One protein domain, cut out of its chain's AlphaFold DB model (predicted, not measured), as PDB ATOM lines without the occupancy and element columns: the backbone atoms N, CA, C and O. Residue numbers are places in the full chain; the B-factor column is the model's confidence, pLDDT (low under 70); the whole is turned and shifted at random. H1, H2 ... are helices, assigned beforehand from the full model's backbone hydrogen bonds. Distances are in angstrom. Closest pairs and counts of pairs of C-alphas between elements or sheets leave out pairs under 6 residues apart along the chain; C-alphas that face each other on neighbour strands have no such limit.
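Overview. This is residues 10 to 94 of the 97 residues of the protein "Hypothetical protein" of Didymodactylos carnosus (UniProt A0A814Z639). The chain here traces a loose, open ring round an empty middle, with five separate helices strung along it and no two of them clearly touching. The long helix H1 makes one side; the long link after it turns back to the short H2, the stretch of residues 48 to 62 runs along the opposite side to H3 and H4, and H5 comes back towards the start of H1 without closing the ring. The printed part has 85 residues with five named helices, H1 to H5 in that order, and no named strand, and its class is all helix. It is extended, with a radius of gyration of the C-alphas of 19.4 A, and spans 49 by 35 by 23 A.

Along the chain. Find C-alpha 10 at (-62.968, 41.406, -13.871); from there H1, residues 10 to 26, runs 24.5 A to C-alpha 26 at (-50.118, 20.958, -9.993). Next look at H2, residues 41 to 47, which is 10.3 A long from first to last C-alpha. H3, residues 63 to 72, covers 14.2 A, and H4, residues 74 to 77, covers 5.1 A. H5, residues 86 to 92, is 11.0 A long and ends at C-alpha 92 at (-64.994, 56.448, -22.912).

Arrangement. Begin with H1, which is apart from H2, H3, H4 and H5. H2 is apart from H3, H4 and H5 as well. At Met 71 and Lys 77 you find the closest C-alphas of H3 and H4, 6.8 A apart; these two helices are close but not clearly touching. H5 is apart from both H3 and H4. In H1, H2 and H3 each O i to N i+4 pair is within hydrogen-bond range, while in H5 0 of 3 such pairs and 1 of 4 O i to N i+3 pairs are; H4 is too short for an O i to N i+4 pair.

Size, cuts and confidence. The two C-alphas farthest apart are those of Asn 49 and Lys 93, 51.7 A, while the first and last printed C-alphas, of Asp 10 and Ile 94, are 17.5 A apart. The printed part has no cut. The links from H1 to H2, 14 residues, and from H2 to H3, 15 residues, are long; the one from H3 to H4 is tight, and the one from H4 to H5, 8 residues, is short. Residues 10 to 19, 60 to 69, 72 to 79 and 81 to 94 stand free. The mean pLDDT of the printed part is 80.4; look in the B-factor column at residue 71 and residues 74 to 94, and you find values under 70, with a mean of 41 in H5.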
ATOM      1  N   ASP A  10     -63.217  42.074 -15.153       91.00
ATOM      2  CA  ASP A  10     -62.968  41.406 -13.871       91.00
ATOM      3  C   ASP A  10     -63.045  39.883 -13.976       91.00
ATOM      4  O   ASP A  10     -62.249  39.158 -13.374       91.00
ATOM      5  N   LYS A  11     -63.991  39.372 -14.772       90.50
ATOM      6  CA  LYS A  11     -64.156  37.933 -14.973       90.50
ATOM      7  C   LYS A  11     -62.986  37.350 -15.769       90.50
ATOM      8  O   LYS A  11     -62.541  36.251 -15.440       90.50
ATOM      9  N   ALA A  12     -62.456  38.078 -16.754       92.88
ATOM     10  CA  ALA A  12     -61.262  37.690 -17.503       92.88
ATOM     11  C   ALA A  12     -60.013  37.665 -16.607       92.88
ATOM     12  O   ALA A  12     -59.301  36.660 -16.582       92.88
ATOM     13  N   ILE A  13     -59.796  38.710 -15.797       94.62
ATOM     14  CA  ILE A  13     -58.684  38.758 -14.832       94.62
ATOM     15  C   ILE A  13     -58.784  37.607 -13.835       94.62
ATOM     16  O   ILE A  13     -57.793  36.918 -13.583       94.62
ATOM     17  N   LYS A  14     -59.975  37.379 -13.270       95.69
ATOM     18  CA  LYS A  14     -60.203  36.280 -12.328       95.69
ATOM     19  C   LYS A  14     -59.879  34.937 -12.974       95.69
ATOM     20  O   LYS A  14     -59.159  34.147 -12.376       95.69
ATOM     21  N   HIS A  15     -60.359  34.703 -14.194       96.00
ATOM     22  CA  HIS A  15     -60.096  33.464 -14.917       96.00
ATOM     23  C   HIS A  15     -58.595  33.238 -15.158       96.00
ATOM     24  O   HIS A  15     -58.092  32.163 -14.837       96.00
ATOM     25  N   MET A  16     -57.865  34.260 -15.623       95.81
ATOM     26  CA  MET A  16     -56.411  34.198 -15.818       95.81
ATOM     27  C   MET A  16     -55.672  33.880 -14.508       95.81
ATOM     28  O   MET A  16     -54.839  32.978 -14.469       95.81
ATOM     29  N   LYS A  17     -56.002  34.574 -13.409       97.44
ATOM     30  CA  LYS A  17     -55.385  34.333 -12.093       97.44
ATOM     31  C   LYS A  17     -55.656  32.920 -11.576       97.44
ATOM     32  O   LYS A  17     -54.745  32.274 -11.059       97.44
ATOM     33  N   THR A  18     -56.890  32.436 -11.724       97.94
ATOM     34  CA  THR A  18     -57.262  31.067 -11.343       97.94
ATOM     35  C   THR A  18     -56.499  30.039 -12.175       97.94
ATOM     36  O   THR A  18     -55.945  29.106 -11.604       97.94
ATOM     37  N   HIS A  19     -56.400  30.229 -13.492       97.12
ATOM     38  CA  HIS A  19     -55.623  29.343 -14.358       97.12
ATOM     39  C   HIS A  19     -54.147  29.283 -13.940       97.12
ATOM     40  O   HIS A  19     -53.633  28.193 -13.700       97.12
ATOM     41  N   ASN A  20     -53.497  30.437 -13.757       97.56
ATOM     42  CA  ASN A  20     -52.094  30.497 -13.335       97.56
ATOM     43  C   ASN A  20     -51.876  29.807 -11.980       97.56
ATOM     44  O   ASN A  20     -50.926  29.046 -11.824       97.56
ATOM     45  N   SER A  21     -52.777  30.027 -11.016       98.06
ATOM     46  CA  SER A  21     -52.702  29.386  -9.694       98.06
ATOM     47  C   SER A  21     -52.833  27.866  -9.794       98.06
ATOM     48  O   SER A  21     -52.080  27.141  -9.148       98.06
ATOM     49  N   ASN A  22     -53.743  27.382 -10.643       98.31
ATOM     50  CA  ASN A  22     -53.918  25.952 -10.874       98.31
ATOM     51  C   ASN A  22     -52.645  25.334 -11.464       98.31
ATOM     52  O   ASN A  22     -52.167  24.341 -10.926       98.31
ATOM     53  N   VAL A  23     -52.060  25.946 -12.502       98.06
ATOM     54  CA  VAL A  23     -50.798  25.489 -13.113       98.06
ATOM     55  C   VAL A  23     -49.677  25.412 -12.073       98.06
ATOM     56  O   VAL A  23     -49.021  24.380 -11.962       98.06
ATOM     57  N   ILE A  24     -49.506  26.458 -11.258       97.81
ATOM     58  CA  ILE A  24     -48.485  26.498 -10.197       97.81
ATOM     59  C   ILE A  24     -48.718  25.406  -9.143       97.81
ATOM     60  O   ILE A  24     -47.761  24.839  -8.631       97.81
ATOM     61  N   SER A  25     -49.975  25.095  -8.816       97.94
ATOM     62  CA  SER A  25     -50.297  24.109  -7.776       97.94
ATOM     63  C   SER A  25     -50.085  22.651  -8.190       97.94
ATOM     64  O   SER A  25     -49.900  21.803  -7.321       97.94
ATOM     65  N   VAL A  26     -50.144  22.345  -9.493       98.19
ATOM     66  CA  VAL A  26     -50.118  20.958  -9.993       98.19
ATOM     67  C   VAL A  26     -48.772  20.539 -10.574       98.19
ATOM     68  O   VAL A  26     -48.515  19.342 -10.680       98.19
ATOM     69  N   ILE A  27     -47.919  21.490 -10.963       97.12
ATOM     70  CA  ILE A  27     -46.604  21.199 -11.542       97.12
ATOM     71  C   ILE A  27     -45.534  21.313 -10.444       97.12
ATOM     72  O   ILE A  27     -45.465  22.350  -9.782       97.12
ATOM     73  N   PRO A  28     -44.681  20.289 -10.250       97.12
ATOM     74  CA  PRO A  28     -43.527  20.377  -9.358       97.12
ATOM     75  C   PRO A  28     -42.647  21.597  -9.662       97.12
ATOM     76  O   PRO A  28     -42.394  21.925 -10.821       97.12
ATOM     77  N   SER A  29     -42.157  22.276  -8.622       93.69
ATOM     78  CA  SER A  29     -41.421  23.540  -8.777       93.69
ATOM     79  C   SER A  29     -40.102  23.405  -9.542       93.69
ATOM     80  O   SER A  29     -39.629  24.372 -10.123       93.69
ATOM     81  N   ASP A  30     -39.498  22.219  -9.546       94.00
ATOM     82  CA  ASP A  30     -38.288  21.898 -10.311       94.00
ATOM     83  C   ASP A  30     -38.553  21.718 -11.817       94.00
ATOM     84  O   ASP A  30     -37.617  21.739 -12.614       94.00
ATOM     85  N   GLN A  31     -39.821  21.587 -12.215       94.31
ATOM     86  CA  GLN A  31     -40.273  21.466 -13.606       94.31
ATOM     87  C   GLN A  31     -41.020  22.713 -14.101       94.31
ATOM     88  O   GLN A  31     -41.440  22.760 -15.257       94.31
ATOM     89  N   LEU A  32     -41.190  23.728 -13.246       95.75
ATOM     90  CA  LEU A  32     -41.922  24.950 -13.561       95.75
ATOM     91  C   LEU A  32     -41.027  26.184 -13.444       95.75
ATOM     92  O   LEU A  32     -40.537  26.519 -12.370       95.75
ATOM     93  N   LEU A  33     -40.910  26.931 -14.541       95.44
ATOM     94  CA  LEU A  33     -40.375  28.288 -14.520       95.44
ATOM     95  C   LEU A  33     -41.533  29.293 -14.503       95.44
ATOM     96  O   LEU A  33     -42.287  29.394 -15.470       95.44
ATOM     97  N   ILE A  34     -41.648  30.076 -13.427       95.25
ATOM     98  CA  ILE A  34     -42.487  31.280 -13.420       95.25
ATOM     99  C   ILE A  34     -41.686  32.389 -14.096       95.25
ATOM    100  O   ILE A  34     -40.718  32.889 -13.533       95.25
ATOM    101  N   TYR A  35     -42.087  32.745 -15.312       94.12
ATOM    102  CA  TYR A  35     -41.328  33.634 -16.180       94.12
ATOM    103  C   TYR A  35     -42.061  34.955 -16.421       94.12
ATOM    104  O   TYR A  35     -43.222  34.954 -16.840       94.12
ATOM    105  N   ARG A  36     -41.375  36.080 -16.195       91.81
ATOM    106  CA  ARG A  36     -41.830  37.413 -16.607       91.81
ATOM    107  C   ARG A  36     -41.104  37.815 -17.888       91.81
ATOM    108  O   ARG A  36     -39.880  37.806 -17.936       91.81
ATOM    109  N   VAL A  37     -41.851  38.153 -18.937       89.94
ATOM    110  CA  VAL A  37     -41.294  38.397 -20.283       89.94
ATOM    111  C   VAL A  37     -40.308  39.568 -20.325       89.94
ATOM    112  O   VAL A  37     -39.385  39.566 -21.132       89.94
ATOM    113  N   GLU A  38     -40.457  40.541 -19.425       88.75
ATOM    114  CA  GLU A  38     -39.534  41.664 -19.260       88.75
ATOM    115  C   GLU A  38     -38.150  41.262 -18.722       88.75
ATOM    116  O   GLU A  38     -37.206  42.039 -18.832       88.75
ATOM    117  N   GLU A  39     -38.000  40.049 -18.178       90.38
ATOM    118  CA  GLU A  39     -36.730  39.544 -17.634       90.38
ATOM    119  C   GLU A  39     -35.781  39.011 -18.721       90.38
ATOM    120  O   GLU A  39     -34.640  38.655 -18.429       90.38
ATOM    121  N   GLY A  40     -36.220  38.957 -19.984       92.19
ATOM    122  CA  GLY A  40     -35.373  38.576 -21.112       92.19
ATOM    123  C   GLY A  40     -34.974  37.094 -21.126       92.19
ATOM    124  O   GLY A  40     -35.618  36.245 -20.513       92.19
ATOM    125  N   LEU A  41     -33.927  36.747 -21.881       95.12
ATOM    126  CA  LEU A  41     -33.586  35.345 -22.186       95.12
ATOM    127  C   LEU A  41     -32.846  34.606 -21.065       95.12
ATOM    128  O   LEU A  41     -32.775  33.381 -21.104       95.12
ATOM    129  N   GLU A  42     -32.288  35.310 -20.083       93.12
ATOM    130  CA  GLU A  42     -31.329  34.731 -19.136       93.12
ATOM    131  C   GLU A  42     -31.909  33.555 -18.338       93.12
ATOM    132  O   GLU A  42     -31.375  32.442 -18.385       93.12
ATOM    133  N   GLN A  43     -33.034  33.767 -17.648       93.12
ATOM    134  CA  GLN A  43     -33.663  32.718 -16.838       93.12
ATOM    135  C   GLN A  43     -34.197  31.561 -17.691       93.12
ATOM    136  O   GLN A  43     -34.075  30.397 -17.305       93.12
ATOM    137  N   LEU A  44     -34.735  31.873 -18.874       94.06
ATOM    138  CA  LEU A  44     -35.239  30.875 -19.812       94.06
ATOM    139  C   LEU A  44     -34.105  29.966 -20.308       94.06
ATOM    140  O   LEU A  44     -34.203  28.744 -20.224       94.06
ATOM    141  N   CYS A  45     -32.998  30.553 -20.767       95.12
ATOM    142  CA  CYS A  45     -31.820  29.816 -21.218       95.12
ATOM    143  C   CYS A  45     -31.211  28.962 -20.097       95.12
ATOM    144  O   CYS A  45     -30.834  27.817 -20.352       95.12
ATOM    145  N   LYS A  46     -31.169  29.478 -18.858       93.38
ATOM    146  CA  LYS A  46     -30.669  28.748 -17.683       93.38
ATOM    147  C   LYS A  46     -31.462  27.467 -17.419       93.38
ATOM    148  O   LYS A  46     -30.857  26.407 -17.313       93.38
ATOM    149  N   ILE A  47     -32.793  27.543 -17.349       93.94
ATOM    150  CA  ILE A  47     -33.653  26.363 -17.125       93.94
ATOM    151  C   ILE A  47     -33.547  25.366 -18.286       93.94
ATOM    152  O   ILE A  47     -33.557  24.155 -18.073       93.94
ATOM    153  N   LEU A  48     -33.395  25.859 -19.518       94.38
ATOM    154  CA  LEU A  48     -33.253  25.020 -20.710       94.38
ATOM    155  C   LEU A  48     -31.834  24.456 -20.913       94.38
ATOM    156  O   LEU A  48     -31.616  23.712 -21.873       94.38
ATOM    157  N   ASN A  49     -30.870  24.797 -20.049       95.56
ATOM    158  CA  ASN A  49     -29.450  24.456 -20.197       95.56
ATOM    159  C   ASN A  49     -28.883  24.848 -21.577       95.56
ATOM    160  O   ASN A  49     -28.207  24.061 -22.247       95.56
ATOM    161  N   LYS A  50     -29.189  26.068 -22.032       96.69
ATOM    162  CA  LYS A  50     -28.700  26.636 -23.297       96.69
ATOM    163  C   LYS A  50     -27.875  27.895 -23.048       96.69
ATOM    164  O   LYS A  50     -28.113  28.631 -22.097       96.69
ATOM    165  N   SER A  51     -26.926  28.165 -23.941       97.00
ATOM    166  CA  SER A  51     -26.222  29.447 -23.981       97.00
ATOM    167  C   SER A  51     -27.185  30.579 -24.336       97.00
ATOM    168  O   SER A  51     -28.052  30.401 -25.195       97.00
ATOM    169  N   ILE A  52     -26.992  31.751 -23.730       96.38
ATOM    170  CA  ILE A  52     -27.739  32.959 -24.094       96.38
ATOM    171  C   ILE A  52     -27.260  33.412 -25.482       96.38
ATOM    172  O   ILE A  52     -26.061  33.641 -25.661       96.38
ATOM    173  N   PRO A  53     -28.146  33.510 -26.485       95.31
ATOM    174  CA  PRO A  53     -27.766  33.995 -27.805       95.31
ATOM    175  C   PRO A  53     -27.475  35.502 -27.767       95.31
ATOM    176  O   PRO A  53     -28.100  36.246 -27.016       95.31
ATOM    177  N   ASN A  54     -26.561  35.966 -28.624       95.00
ATOM    178  CA  ASN A  54     -26.269  37.393 -28.788       95.00
ATOM    179  C   ASN A  54     -27.326  38.075 -29.680       95.00
ATOM    180  O   ASN A  54     -27.031  38.521 -30.789       95.00
ATOM    181  N   ILE A  55     -28.576  38.073 -29.220       92.69
ATOM    182  CA  ILE A  55     -29.718  38.736 -29.854       92.69
ATOM    183  C   ILE A  55     -30.526  39.476 -28.791       92.69
ATOM    184  O   ILE A  55     -30.518  39.113 -27.614       92.69
ATOM    185  N   THR A  56     -31.262  40.499 -29.209       89.38
ATOM    186  CA  THR A  56     -32.244  41.154 -28.347       89.38
ATOM    187  C   THR A  56     -33.462  40.252 -28.137       89.38
ATOM    188  O   THR A  56     -33.794  39.418 -28.982       89.38
ATOM    189  N   PHE A  57     -34.140  40.408 -26.997       90.12
ATOM    190  CA  PHE A  57     -35.386  39.686 -26.744       90.12
ATOM    191  C   PHE A  57     -36.450  40.090 -27.788       90.12
ATOM    192  O   PHE A  57     -36.614  41.284 -28.054       90.12
ATOM    193  N   PRO A  58     -37.152  39.132 -28.421       87.62
ATOM    194  CA  PRO A  58     -38.075  39.439 -29.507       87.62
ATOM    195  C   PRO A  58     -39.362  40.111 -29.006       87.62
ATOM    196  O   PRO A  58     -40.027  39.615 -28.101       87.62
ATOM    197  N   HIS A  59     -39.773  41.189 -29.680       87.56
ATOM    198  CA  HIS A  59     -41.029  41.912 -29.432       87.56
ATOM    199  C   HIS A  59     -41.909  41.944 -30.691       87.56
ATOM    200  O   HIS A  59     -42.252  43.003 -31.199       87.56
ATOM    201  N   LEU A  60     -42.230  40.770 -31.239       84.62
ATOM    202  CA  LEU A  60     -42.920  40.659 -32.535       84.62
ATOM    203  C   LEU A  60     -44.455  40.690 -32.436       84.62
ATOM    204  O   LEU A  60     -45.124  40.962 -33.427       84.62
ATOM    205  N   ASN A  61     -45.014  40.383 -31.261       84.00
ATOM    206  CA  ASN A  61     -46.461  40.300 -31.029       84.00
ATOM    207  C   ASN A  61     -46.954  41.431 -30.114       84.00
ATOM    208  O   ASN A  61     -47.665  41.192 -29.136       84.00
ATOM    209  N   ASP A  62     -46.521  42.662 -30.375       87.88
ATOM    210  CA  ASP A  62     -47.074  43.814 -29.674       87.88
ATOM    211  C   ASP A  62     -48.435  44.220 -30.267       87.88
ATOM    212  O   ASP A  62     -48.747  43.989 -31.440       87.88
ATOM    213  N   ALA A  63     -49.271  44.833 -29.429       82.94
ATOM    214  CA  ALA A  63     -50.642  45.167 -29.792       82.94
ATOM    215  C   ALA A  63     -50.736  46.173 -30.951       82.94
ATOM    216  O   ALA A  63     -51.708  46.138 -31.710       82.94
ATOM    217  N   LEU A  64     -49.756  47.075 -31.091       84.19
ATOM    218  CA  LEU A  64     -49.759  48.086 -32.146       84.19
ATOM    219  C   LEU A  64     -49.426  47.448 -33.487       84.19
ATOM    220  O   LEU A  64     -50.192  47.631 -34.432       84.19
ATOM    221  N   THR A  65     -48.356  46.656 -33.550       82.88
ATOM    222  CA  THR A  65     -47.967  45.918 -34.756       82.88
ATOM    223  C   THR A  65     -49.081  44.972 -35.182       82.88
ATOM    224  O   THR A  65     -49.502  45.013 -36.335       82.88
ATOM    225  N   PHE A  66     -49.665  44.211 -34.248       81.69
ATOM    226  CA  PHE A  66     -50.803  43.342 -34.555       81.69
ATOM    227  C   PHE A  66     -51.991  44.129 -35.125       81.69
ATOM    228  O   PHE A  66     -52.560  43.755 -36.153       81.69
ATOM    229  N   LYS A  67     -52.350  45.260 -34.498       80.94
ATOM    230  CA  LYS A  67     -53.423  46.134 -34.987       80.94
ATOM    231  C   LYS A  67     -53.109  46.665 -36.386       80.94
ATOM    232  O   LYS A  67     -53.998  46.659 -37.228       80.94
ATOM    233  N   GLN A  68     -51.882  47.102 -36.651       80.50
ATOM    234  CA  GLN A  68     -51.468  47.612 -37.961       80.50
ATOM    235  C   GLN A  68     -51.547  46.529 -39.038       80.50
ATOM    236  O   GLN A  68     -52.202  46.748 -40.055       80.50
ATOM    237  N   SER A  69     -50.970  45.347 -38.799       77.12
ATOM    238  CA  SER A  69     -51.054  44.210 -39.725       77.12
ATOM    239  C   SER A  69     -52.504  43.848 -40.035       77.12
ATOM    240  O   SER A  69     -52.861  43.646 -41.189       77.12
ATOM    241  N   TYR A  70     -53.366  43.855 -39.018       70.81
ATOM    242  CA  TYR A  70     -54.785  43.576 -39.187       70.81
ATOM    243  C   TYR A  70     -55.509  44.679 -39.980       70.81
ATOM    244  O   TYR A  70     -56.389  44.375 -40.779       70.81
ATOM    245  N   MET A  71     -55.190  45.959 -39.778       68.44
ATOM    246  CA  MET A  71     -55.852  47.072 -40.482       68.44
ATOM    247  C   MET A  71     -55.374  47.253 -41.931       68.44
ATOM    248  O   MET A  71     -56.102  47.827 -42.740       68.44
ATOM    249  N   ASN A  72     -54.182  46.756 -42.260       71.88
ATOM    250  CA  ASN A  72     -53.579  46.899 -43.585       71.88
ATOM    251  C   ASN A  72     -53.958  45.778 -44.566       71.88
ATOM    252  O   ASN A  72     -53.651  45.891 -45.747       71.88
ATOM    253  N   ASP A  73     -54.636  44.732 -44.096       71.38
ATOM    254  CA  ASP A  73     -55.115  43.623 -44.919       71.38
ATOM    255  C   ASP A  73     -56.358  44.034 -45.736       71.38
ATOM    256  O   ASP A  73     -57.432  44.287 -45.178       71.38
ATOM    257  N   ASP A  74     -56.192  44.124 -47.061       65.00
ATOM    258  CA  ASP A  74     -57.222  44.550 -48.018       65.00
ATOM    259  C   ASP A  74     -58.437  43.609 -48.074       65.00
ATOM    260  O   ASP A  74     -59.555  44.089 -48.280       65.00
ATOM    261  N   GLU A  75     -58.269  42.307 -47.812       62.69
ATOM    262  CA  GLU A  75     -59.393  41.365 -47.726       62.69
ATOM    263  C   GLU A  75     -60.225  41.617 -46.462       62.69
ATOM    264  O   GLU A  75     -61.455  41.508 -46.463       62.69
ATOM    265  N   LEU A  76     -59.571  42.038 -45.374       57.25
ATOM    266  CA  LEU A  76     -60.240  42.311 -44.105       57.25
ATOM    267  C   LEU A  76     -60.825  43.727 -44.008       57.25
ATOM    268  O   LEU A  76     -61.705  43.949 -43.168       57.25
ATOM    269  N   LYS A  77     -60.396  44.680 -44.853       56.12
ATOM    270  CA  LYS A  77     -60.971  46.041 -44.913       56.12
ATOM    271  C   LYS A  77     -62.482  46.026 -45.165       56.12
ATOM    272  O   LYS A  77     -63.196  46.839 -44.580       56.12
ATOM    273  N   GLY A  78     -62.988  45.067 -45.947       51.88
ATOM    274  CA  GLY A  78     -64.417  44.934 -46.264       51.88
ATOM    275  C   GLY A  78     -65.303  44.425 -45.115       51.88
ATOM    276  O   GLY A  78     -66.515  44.615 -45.147       51.88
ATOM    277  N   ILE A  79     -64.718  43.816 -44.076       58.16
ATOM    278  CA  ILE A  79     -65.458  43.167 -42.974       58.16
ATOM    279  C   ILE A  79     -65.582  44.095 -41.740       58.16
ATOM    280  O   ILE A  79     -66.385  43.864 -40.834       58.16
ATOM    281  N   LYS A  80     -64.801  45.182 -41.674       53.62
ATOM    282  CA  LYS A  80     -64.357  45.773 -40.397       53.62
ATOM    283  C   LYS A  80     -65.093  46.985 -39.833       53.62
ATOM    284  O   LYS A  80     -64.792  47.366 -38.703       53.62
ATOM    285  N   THR A  81     -66.067  47.585 -40.509       44.62
ATOM    286  CA  THR A  81     -66.582  48.889 -40.036       44.62
ATOM    287  C   THR A  81     -67.572  48.803 -38.861       44.62
ATOM    288  O   THR A  81     -67.884  49.827 -38.265       44.62
ATOM    289  N   ASN A  82     -68.053  47.616 -38.452       43.00
ATOM    290  CA  ASN A  82     -69.116  47.530 -37.430       43.00
ATOM    291  C   ASN A  82     -68.833  46.693 -36.173       43.00
ATOM    292  O   ASN A  82     -69.572  46.858 -35.204       43.00
ATOM    293  N   VAL A  83     -67.802  45.841 -36.127       46.88
ATOM    294  CA  VAL A  83     -67.680  44.859 -35.023       46.88
ATOM    295  C   VAL A  83     -66.672  45.255 -33.935       46.88
ATOM    296  O   VAL A  83     -66.877  44.890 -32.786       46.88
ATOM    297  N   LEU A  84     -65.625  46.036 -34.236       47.28
ATOM    298  CA  LEU A  84     -64.534  46.265 -33.265       47.28
ATOM    299  C   LEU A  84     -64.371  47.711 -32.766       47.28
ATOM    300  O   LEU A  84     -63.801  47.906 -31.698       47.28
ATOM    301  N   ILE A  85     -64.889  48.724 -33.471       47.66
ATOM    302  CA  ILE A  85     -64.722  50.134 -33.053       47.66
ATOM    303  C   ILE A  85     -65.892  50.622 -32.181       47.66
ATOM    304  O   ILE A  85     -65.671  51.321 -31.193       47.66
ATOM    305  N   LYS A  86     -67.127  50.166 -32.440       41.84
ATOM    306  CA  LYS A  86     -68.316  50.628 -31.692       41.84
ATOM    307  C   LYS A  86     -68.296  50.302 -30.192       41.84
ATOM    308  O   LYS A  86     -68.961  50.991 -29.428       41.84
ATOM    309  N   GLN A  87     -67.541  49.294 -29.751       43.78
ATOM    310  CA  GLN A  87     -67.474  48.922 -28.331       43.78
ATOM    311  C   GLN A  87     -66.430  49.701 -27.523       43.78
ATOM    312  O   GLN A  87     -66.554  49.758 -26.303       43.78
ATOM    313  N   HIS A  88     -65.438  50.335 -28.156       35.00
ATOM    314  CA  HIS A  88     -64.454  51.130 -27.414       35.00
ATOM    315  C   HIS A  88     -64.939  52.568 -27.166       35.00
ATOM    316  O   HIS A  88     -64.755  53.091 -26.072       35.00
ATOM    317  N   GLU A  89     -65.657  53.176 -28.117       39.69
ATOM    318  CA  GLU A  89     -66.194  54.543 -27.967       39.69
ATOM    319  C   GLU A  89     -67.309  54.651 -26.913       39.69
ATOM    320  O   GLU A  89     -67.463  55.691 -26.273       39.69
ATOM    321  N   GLN A  90     -68.062  53.571 -26.680       41.22
ATOM    322  CA  GLN A  90     -69.113  53.525 -25.653       41.22
ATOM    323  C   GLN A  90     -68.542  53.504 -24.223       41.22
ATOM    324  O   GLN A  90     -69.217  53.949 -23.302       41.22
ATOM    325  N   ASN A  91     -67.295  53.056 -24.029       41.97
ATOM    326  CA  ASN A  91     -66.667  52.965 -22.702       41.97
ATOM    327  C   ASN A  91     -65.897  54.230 -22.291       41.97
ATOM    328  O   ASN A  91     -65.547  54.366 -21.124       41.97
ATOM    329  N   ILE A  92     -65.650  55.163 -23.217       41.66
ATOM    330  CA  ILE A  92     -64.994  56.448 -22.912       41.66
ATOM    331  C   ILE A  92     -66.026  57.496 -22.459       41.66
ATOM    332  O   ILE A  92     -65.709  58.361 -21.654       41.66
ATOM    333  N   LYS A  93     -67.293  57.389 -22.883       39.50
ATOM    334  CA  LYS A  93     -68.346  58.363 -22.530       39.50
ATOM    335  C   LYS A  93     -68.981  58.188 -21.144       39.50
ATOM    336  O   LYS A  93     -69.824  59.000 -20.782       39.50
ATOM    337  N   ILE A  94     -68.608  57.158 -20.384       42.56
ATOM    338  CA  ILE A  94     -69.146  56.900 -19.032       42.56
ATOM    339  C   ILE A  94     -68.163  57.275 -17.913       42.56
ATOM    340  O   ILE A  94     -68.496  57.110 -16.745       42.56
TER     341      ILE A  94